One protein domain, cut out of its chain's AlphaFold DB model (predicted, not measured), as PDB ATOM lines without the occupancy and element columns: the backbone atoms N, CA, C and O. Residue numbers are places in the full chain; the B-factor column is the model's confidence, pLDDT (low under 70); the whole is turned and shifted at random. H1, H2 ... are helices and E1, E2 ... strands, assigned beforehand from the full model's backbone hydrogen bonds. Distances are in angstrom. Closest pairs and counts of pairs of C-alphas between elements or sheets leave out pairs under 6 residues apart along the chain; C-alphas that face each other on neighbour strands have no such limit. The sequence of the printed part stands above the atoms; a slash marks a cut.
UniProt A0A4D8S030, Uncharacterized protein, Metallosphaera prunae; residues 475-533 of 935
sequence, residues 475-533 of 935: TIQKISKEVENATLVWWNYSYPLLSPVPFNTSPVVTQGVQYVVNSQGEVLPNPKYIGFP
ATOM      1  N   THR A 475     -18.158 -16.983   8.219       85.06
ATOM      2  CA  THR A 475     -17.777 -18.243   8.873       85.06
ATOM      3  C   THR A 475     -16.780 -19.052   8.042       85.06
ATOM      4  O   THR A 475     -15.783 -19.516   8.582       85.06
ATOM      5  N   ILE A 476     -16.972 -19.148   6.723       86.44
ATOM      6  CA  ILE A 476     -16.044 -19.839   5.814       86.44
ATOM      7  C   ILE A 476     -14.716 -19.087   5.708       86.44
ATOM      8  O   ILE A 476     -13.654 -19.706   5.708       86.44
ATOM      9  N   GLN A 477     -14.751 -17.752   5.676       85.62
ATOM     10  CA  GLN A 477     -13.527 -16.942   5.683       85.62
ATOM     11  C   GLN A 477     -12.719 -17.145   6.971       85.62
ATOM     12  O   GLN A 477     -11.491 -17.186   6.924       85.62
ATOM     13  N   LYS A 478     -13.396 -17.297   8.116       89.38
ATOM     14  CA  LYS A 478     -12.755 -17.620   9.394       89.38
ATOM     15  C   LYS A 478     -12.089 -19.001   9.351       89.38
ATOM     16  O   LYS A 478     -10.906 -19.087   9.660       89.38
ATOM     17  N   ILE A 479     -12.808 -20.032   8.896       90.69
ATOM     18  CA  ILE A 479     -12.268 -21.397   8.739       90.69
ATOM     19  C   ILE A 479     -11.034 -21.388   7.830       90.69
ATOM     20  O   ILE A 479     -10.006 -21.950   8.191       90.69
ATOM     21  N   SER A 480     -11.110 -20.709   6.678       87.94
ATOM     22  CA  SER A 480      -9.999 -20.591   5.723       87.94
ATOM     23  C   SER A 480      -8.738 -20.013   6.383       87.94
ATOM     24  O   SER A 480      -7.665 -20.602   6.276       87.94
ATOM     25  N   LYS A 481      -8.870 -18.932   7.163       89.12
ATOM     26  CA  LYS A 481      -7.742 -18.347   7.909       89.12
ATOM     27  C   LYS A 481      -7.157 -19.290   8.963       89.12
ATOM     28  O   LYS A 481      -5.947 -19.307   9.152       89.12
ATOM     29  N   GLU A 482      -7.990 -20.068   9.648       90.38
ATOM     30  CA  GLU A 482      -7.530 -21.018  10.674       90.38
ATOM     31  C   GLU A 482      -6.702 -22.173  10.083       90.38
ATOM     32  O   GLU A 482      -5.823 -22.702  10.764       90.38
ATOM     33  N   VAL A 483      -6.922 -22.532   8.811       92.06
ATOM     34  CA  VAL A 483      -6.236 -23.659   8.152       92.06
ATOM     35  C   VAL A 483      -5.159 -23.260   7.135       92.06
ATOM     36  O   VAL A 483      -4.565 -24.140   6.520       92.06
ATOM     37  N   GLU A 484      -4.864 -21.968   6.958       87.06
ATOM     38  CA  GLU A 484      -3.983 -21.440   5.895       87.06
ATOM     39  C   GLU A 484      -2.580 -22.075   5.840       87.06
ATOM     40  O   GLU A 484      -2.008 -22.216   4.761       87.06
ATOM     41  N   ASN A 485      -2.052 -22.515   6.985       84.62
ATOM     42  CA  ASN A 485      -0.716 -23.112   7.105       84.62
ATOM     43  C   ASN A 485      -0.733 -24.637   7.308       84.62
ATOM     44  O   ASN A 485       0.264 -25.213   7.749       84.62
ATOM     45  N   ALA A 486      -1.863 -25.296   7.059       86.56
ATOM     46  CA  ALA A 486      -1.971 -26.738   7.227       86.56
ATOM     47  C   ALA A 486      -1.418 -27.517   6.022       86.56
ATOM     48  O   ALA A 486      -1.450 -27.045   4.888       86.56
ATOM     49  N   THR A 487      -0.950 -28.743   6.249       82.06
ATOM     50  CA  THR A 487      -0.482 -29.637   5.176       82.06
ATOM     51  C   THR A 487      -1.630 -30.326   4.437       82.06
ATOM     52  O   THR A 487      -1.607 -30.413   3.212       82.06
ATOM     53  N   LEU A 488      -2.642 -30.801   5.168       86.25
ATOM     54  CA  LEU A 488      -3.856 -31.421   4.633       86.25
ATOM     55  C   LEU A 488      -5.016 -31.255   5.622       86.25
ATOM     56  O   LEU A 488      -4.858 -31.486   6.825       86.25
ATOM     57  N   VAL A 489      -6.196 -30.916   5.105       89.44
ATOM     58  CA  VAL A 489      -7.419 -30.702   5.892       89.44
ATOM     59  C   VAL A 489      -8.509 -31.687   5.475       89.44
ATOM     60  O   VAL A 489      -8.744 -31.911   4.291       89.44
ATOM     61  N   TRP A 490      -9.222 -32.276   6.432       89.06
ATOM     62  CA  TRP A 490     -10.472 -32.977   6.127       89.06
ATOM     63  C   TRP A 490     -11.632 -31.986   6.224       89.06
ATOM     64  O   TRP A 490     -11.890 -31.447   7.298       89.06
ATOM     65  N   TRP A 491     -12.300 -31.718   5.104       88.44
ATOM     66  CA  TRP A 491     -13.334 -30.692   5.000       88.44
ATOM     67  C   TRP A 491     -14.722 -31.326   4.927       88.44
ATOM     68  O   TRP A 491     -15.198 -31.687   3.851       88.44
ATOM     69  N   ASN A 492     -15.381 -31.453   6.079       88.50
ATOM     70  CA  ASN A 492     -16.746 -31.965   6.197       88.50
ATOM     71  C   ASN A 492     -17.738 -30.826   6.493       88.50
ATOM     72  O   ASN A 492     -18.563 -30.933   7.389       88.50
ATOM     73  N   TYR A 493     -17.627 -29.714   5.765       88.56
ATOM     74  CA  TYR A 493     -18.507 -28.548   5.876       88.56
ATOM     75  C   TYR A 493     -18.790 -27.944   4.495       88.56
ATOM     76  O   TYR A 493     -18.230 -28.376   3.485       88.56
ATOM     77  N   SER A 494     -19.656 -26.934   4.432       85.12
ATOM     78  CA  SER A 494     -19.970 -26.214   3.197       85.12
ATOM     79  C   SER A 494     -18.714 -25.587   2.561       85.12
ATOM     80  O   SER A 494     -17.785 -25.186   3.262       85.12
ATOM     81  N   TYR A 495     -18.709 -25.467   1.230       83.75
ATOM     82  CA  TYR A 495     -17.670 -24.798   0.425       83.75
ATOM     83  C   TYR A 495     -16.221 -25.342   0.541       83.75
ATOM     84  O   TYR A 495     -15.288 -24.555   0.705       83.75
ATOM     85  N   PRO A 496     -15.974 -26.655   0.372       85.25
ATOM     86  CA  PRO A 496     -14.633 -27.242   0.510       85.25
ATOM     87  C   PRO A 496     -13.591 -26.698  -0.479       85.25
ATOM     88  O   PRO A 496     -12.424 -26.556  -0.127       85.25
ATOM     89  N   LEU A 497     -14.002 -26.320  -1.696       83.38
ATOM     90  CA  LEU A 497     -13.089 -25.782  -2.714       83.38
ATOM     91  C   LEU A 497     -12.511 -24.394  -2.360       83.38
ATOM     92  O   LEU A 497     -11.625 -23.920  -3.067       83.38
ATOM     93  N   LEU A 498     -12.989 -23.731  -1.299       85.56
ATOM     94  CA  LEU A 498     -12.414 -22.477  -0.786       85.56
ATOM     95  C   LEU A 498     -11.233 -22.691   0.165       85.56
ATOM     96  O   LEU A 498     -10.605 -21.714   0.577       85.56
ATOM     97  N   SER A 499     -10.929 -23.939   0.525       88.25
ATOM     98  CA  SER A 499      -9.782 -24.252   1.373       88.25
ATOM     99  C   SER A 499      -8.496 -23.675   0.772       88.25
ATOM    100  O   SER A 499      -8.231 -23.926  -0.405       88.25
ATOM    101  N   PRO A 500      -7.672 -22.943   1.543       87.50
ATOM    102  CA  PRO A 500      -6.405 -22.396   1.061       87.50
ATOM    103  C   PRO A 500      -5.296 -23.435   0.947       87.50
ATOM    104  O   PRO A 500      -4.288 -23.210   0.279       87.50
ATOM    105  N   VAL A 501      -5.515 -24.595   1.543       86.75
ATOM    106  CA  VAL A 501      -4.604 -25.734   1.593       86.75
ATOM    107  C   VAL A 501      -5.285 -26.967   0.994       86.75
ATOM    108  O   VAL A 501      -6.508 -26.954   0.793       86.75
ATOM    109  N   PRO A 502      -4.541 -28.046   0.712       81.94
ATOM    110  CA  PRO A 502      -5.121 -29.300   0.247       81.94
ATOM    111  C   PRO A 502      -6.198 -29.774   1.194       81.94
ATOM    112  O   PRO A 502      -6.027 -29.757   2.416       81.94
ATOM    113  N   PHE A 503      -7.294 -30.244   0.619       84.31
ATOM    114  CA  PHE A 503      -8.391 -30.793   1.384       84.31
ATOM    115  C   PHE A 503      -8.829 -32.127   0.806       84.31
ATOM    116  O   PHE A 503      -8.621 -32.425  -0.370       84.31
ATOM    117  N   ASN A 504      -9.477 -32.921   1.645       79.69
ATOM    118  CA  ASN A 504     -10.273 -34.043   1.194       79.69
ATOM    119  C   ASN A 504     -11.686 -33.927   1.766       79.69
ATOM    120  O   ASN A 504     -11.876 -33.441   2.877       79.69
ATOM    121  N   THR A 505     -12.668 -34.391   1.008       74.69
ATOM    122  CA  THR A 505     -14.063 -34.546   1.439       74.69
ATOM    123  C   THR A 505     -14.372 -35.990   1.850       74.69
ATOM    124  O   THR A 505     -15.348 -36.244   2.550       74.69
ATOM    125  N   SER A 506     -13.510 -36.941   1.477       68.81
ATOM    126  CA  SER A 506     -13.590 -38.360   1.841       68.81
ATOM    127  C   SER A 506     -12.596 -38.736   2.959       68.81
ATOM    128  O   SER A 506     -11.616 -38.021   3.182       68.81
ATOM    129  N   PRO A 507     -12.807 -39.849   3.688       61.19
ATOM    130  CA  PRO A 507     -11.896 -40.261   4.754       61.19
ATOM    131  C   PRO A 507     -10.536 -40.710   4.185       61.19
ATOM    132  O   PRO A 507     -10.464 -41.684   3.437       61.19
ATOM    133  N   VAL A 508      -9.446 -40.023   4.554       65.88
ATOM    134  CA  VAL A 508      -8.047 -40.467   4.329       65.88
ATOM    135  C   VAL A 508      -7.540 -41.206   5.567       65.88
ATOM    136  O   VAL A 508      -8.143 -41.144   6.639       65.88
ATOM    137  N   VAL A 509      -6.379 -41.857   5.448       71.56
ATOM    138  CA  VAL A 509      -5.547 -42.240   6.594       71.56
ATOM    139  C   VAL A 509      -5.400 -41.039   7.536       71.56
ATOM    140  O   VAL A 509      -4.758 -40.043   7.204       71.56
ATOM    141  N   THR A 510      -5.995 -41.153   8.726       75.56
ATOM    142  CA  THR A 510      -6.054 -40.071   9.728       75.56
ATOM    143  C   THR A 510      -4.682 -39.519  10.110       75.56
ATOM    144  O   THR A 510      -4.582 -38.369  10.500       75.56
ATOM    145  N   GLN A 511      -3.607 -40.285   9.942       82.31
ATOM    146  CA  GLN A 511      -2.241 -39.849  10.239       82.31
ATOM    147  C   GLN A 511      -1.738 -38.692   9.354       82.31
ATOM    148  O   GLN A 511      -0.856 -37.948   9.776       82.31
ATOM    149  N   GLY A 512      -2.307 -38.512   8.155       78.50
ATOM    150  CA  GLY A 512      -1.918 -37.451   7.219       78.50
ATOM    151  C   GLY A 512      -2.737 -36.166   7.318       78.50
ATOM    152  O   GLY A 512      -2.400 -35.192   6.659       78.50
ATOM    153  N   VAL A 513      -3.812 -36.142   8.111       86.69
ATOM    154  CA  VAL A 513      -4.724 -34.990   8.215       86.69
ATOM    155  C   VAL A 513      -4.323 -34.131   9.406       86.69
ATOM    156  O   VAL A 513      -4.353 -34.626  10.527       86.69
ATOM    157  N   GLN A 514      -3.991 -32.859   9.188       89.38
ATOM    158  CA  GLN A 514      -3.589 -31.947  10.264       89.38
ATOM    159  C   GLN A 514      -4.796 -31.353  11.002       89.38
ATOM    160  O   GLN A 514      -4.812 -31.336  12.234       89.38
ATOM    161  N   TYR A 515      -5.823 -30.923  10.262       91.50
ATOM    162  CA  TYR A 515      -7.062 -30.378  10.824       91.50
ATOM    163  C   TYR A 515      -8.305 -31.039  10.237       91.50
ATOM    164  O   TYR A 515      -8.326 -31.446   9.073       91.50
ATOM    165  N   VAL A 516      -9.359 -31.101  11.045       90.31
ATOM    166  CA  VAL A 516     -10.693 -31.549  10.651       90.31
ATOM    167  C   VAL A 516     -11.659 -30.380  10.778       90.31
ATOM    168  O   VAL A 516     -11.840 -29.855  11.872       90.31
ATOM    169  N   VAL A 517     -12.296 -30.002   9.672       91.62
ATOM    170  CA  VAL A 517     -13.448 -29.097   9.667       91.62
ATOM    171  C   VAL A 517     -14.696 -29.957   9.816       91.62
ATOM    172  O   VAL A 517     -15.022 -30.733   8.913       91.62
ATOM    173  N   ASN A 518     -15.356 -29.879  10.969       88.12
ATOM    174  CA  ASN A 518     -16.541 -30.691  11.249       88.12
ATOM    175  C   ASN A 518     -17.793 -30.164  10.516       88.12
ATOM    176  O   ASN A 518     -17.802 -29.068   9.958       88.12
ATOM    177  N   SER A 519     -18.885 -30.932  10.573       86.81
ATOM    178  CA  SER A 519     -20.197 -30.572  10.006       86.81
ATOM    179  C   SER A 519     -20.829 -29.304  10.587       86.81
ATOM    180  O   SER A 519     -21.808 -28.805  10.042       86.81
ATOM    181  N   GLN A 520     -20.277 -28.784  11.680       86.94
ATOM    182  CA  GLN A 520     -20.696 -27.571  12.369       86.94
ATOM    183  C   GLN A 520     -19.827 -26.358  11.977       86.94
ATOM    184  O   GLN A 520     -20.136 -25.238  12.378       86.94
ATOM    185  N   GLY A 521     -18.769 -26.554  11.178       84.12
ATOM    186  CA  GLY A 521     -17.858 -25.499  10.730       84.12
ATOM    187  C   GLY A 521     -16.757 -25.134  11.732       84.12
ATOM    188  O   GLY A 521     -16.207 -24.039  11.652       84.12
ATOM    189  N   GLU A 522     -16.431 -26.014  12.677       90.62
ATOM    190  CA  GLU A 522     -15.334 -25.831  13.637       90.62
ATOM    191  C   GLU A 522     -14.058 -26.531  13.152       90.62
ATOM    192  O   GLU A 522     -14.115 -27.649  12.631       90.62
ATOM    193  N   VAL A 523     -12.903 -25.891  13.362       91.19
ATOM    194  CA  VAL A 523     -11.580 -26.431  13.023       91.19
ATOM    195  C   VAL A 523     -10.982 -27.131  14.241       91.19
ATOM    196  O   VAL A 523     -10.664 -26.500  15.247       91.19
ATOM    197  N   LEU A 524     -10.805 -28.448  14.147       90.00
ATOM    198  CA  LEU A 524     -10.264 -29.279  15.221       90.00
ATOM    199  C   LEU A 524      -8.881 -29.829  14.836       90.00
ATOM    200  O   LEU A 524      -8.750 -30.429  13.762       90.00
ATOM    201  N   PRO A 525      -7.841 -29.669  15.678       88.94
ATOM    202  CA  PRO A 525      -6.548 -30.300  15.441       88.94
ATOM    203  C   PRO A 525      -6.660 -31.818  15.592       88.94
ATOM    204  O   PRO A 525      -7.338 -32.325  16.487       88.94
ATOM    205  N   ASN A 526      -5.972 -32.560  14.729       83.62
ATOM    206  CA  ASN A 526      -5.961 -34.014  14.796       83.62
ATOM    207  C   ASN A 526      -4.760 -34.525  15.618       83.62
ATOM    208  O   ASN A 526      -3.621 -34.413  15.157       83.62
ATOM    209  N   PRO A 527      -4.972 -35.167  16.783       82.00
ATOM    210  CA  PRO A 527      -3.881 -35.645  17.637       82.00
ATOM    211  C   PRO A 527      -3.081 -36.802  17.020       82.00
ATOM    212  O   PRO A 527      -1.999 -37.125  17.498       82.00
ATOM    213  N   LYS A 528      -3.603 -37.450  15.969       81.50
ATOM    214  CA  LYS A 528      -2.928 -38.551  15.266       81.50
ATOM    215  C   LYS A 528      -2.066 -38.079  14.094       81.50
ATOM    216  O   LYS A 528      -1.495 -38.926  13.411       81.50
ATOM    217  N   TYR A 529      -2.007 -36.774  13.828       85.75
ATOM    218  CA  TYR A 529      -1.236 -36.214  12.723       85.75
ATOM    219  C   TYR A 529       0.269 -36.440  12.918       85.75
ATOM    220  O   TYR A 529       0.830 -36.047  13.940       85.75
ATOM    221  N   ILE A 530       0.924 -37.053  11.929       82.25
ATOM    222  CA  ILE A 530       2.378 -37.290  11.937       82.25
ATOM    223  C   ILE A 530       3.116 -36.544  10.815       82.25
ATOM    224  O   ILE A 530       4.327 -36.391  10.898       82.25
ATOM    225  N   GLY A 531       2.425 -36.064   9.777       80.25
ATOM    226  CA  GLY A 531       3.028 -35.395   8.612       80.25
ATOM    227  C   GLY A 531       2.276 -35.710   7.317       80.25
ATOM    228  O   GLY A 531       1.509 -36.661   7.290       80.25
ATOM    229  N   PHE A 532       2.476 -34.946   6.238       80.88
ATOM    230  CA  PHE A 532       1.948 -35.267   4.899       80.88
ATOM    231  C   PHE A 532       2.829 -34.647   3.795       80.88
ATOM    232  O   PHE A 532       3.285 -33.519   3.976       80.88
ATOM    233  N   PRO A 533       3.070 -35.340   2.661       77.38
ATOM    234  CA  PRO A 533       2.709 -36.734   2.363       77.38
ATOM    235  C   PRO A 533       3.737 -37.756   2.898       77.38
ATOM    236  O   PRO A 533       3.540 -38.964   2.762       77.38
TER     237      PRO A 533
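What this domain is: This is residues 475 to 533 of the 935 residues of an uncharacterized protein of Metallosphaera prunae (UniProt A0A4D8S030). This domain has little regular structure: a small sheet of three short strands with helix H1 over one face, and a long loop, residues 492 to 514, that pairs briefly beside edge strand E1. The 59 printed residues run H1, E1, E2, E3; the sheet order is E1, E2, E3, mixed. The class is mixed, with 18 residues in named elements; the whole is compact, radius of gyration of the C-alphas 10.1 A, spanning 28 by 20 by 18 A.

Where its parts are: H1, residues 475 to 483, begins at C-alpha 475 (-17.777, -18.243, 8.873) and is 12.8 A long. E1 is residues 489 to 491, 6.0 A; E2 515 to 517, 6.6 A; E3 523 to 525, 6.8 A, ending at C-alpha 525 (-6.548, -30.300, 15.441).

How they stand to each other: H1 is on the sheet, height 9.0 A, over E2 and along the strands, at 4 degrees to E2 on the local plane; the closest C-alphas of H1 and E3, Ile 479 and Val 523, are 6.6 A apart. Every O i to N i+4 pair of H1 is within hydrogen-bond range. E1 and E2 are parallel, N 490 to O 515 2.9 A. E2 and E3 form an antiparallel hairpin, N 516 to O 524 2.9 A. Residues 489 to 490 pair with 503 to 504, parallel.

The domain as a whole: The C-alphas farthest apart, Thr 475 and Pro 533, are 28.4 A apart. The printed part has no cut. The link E1 to E2 is long. Residues 506 to 508 are under pLDDT 70.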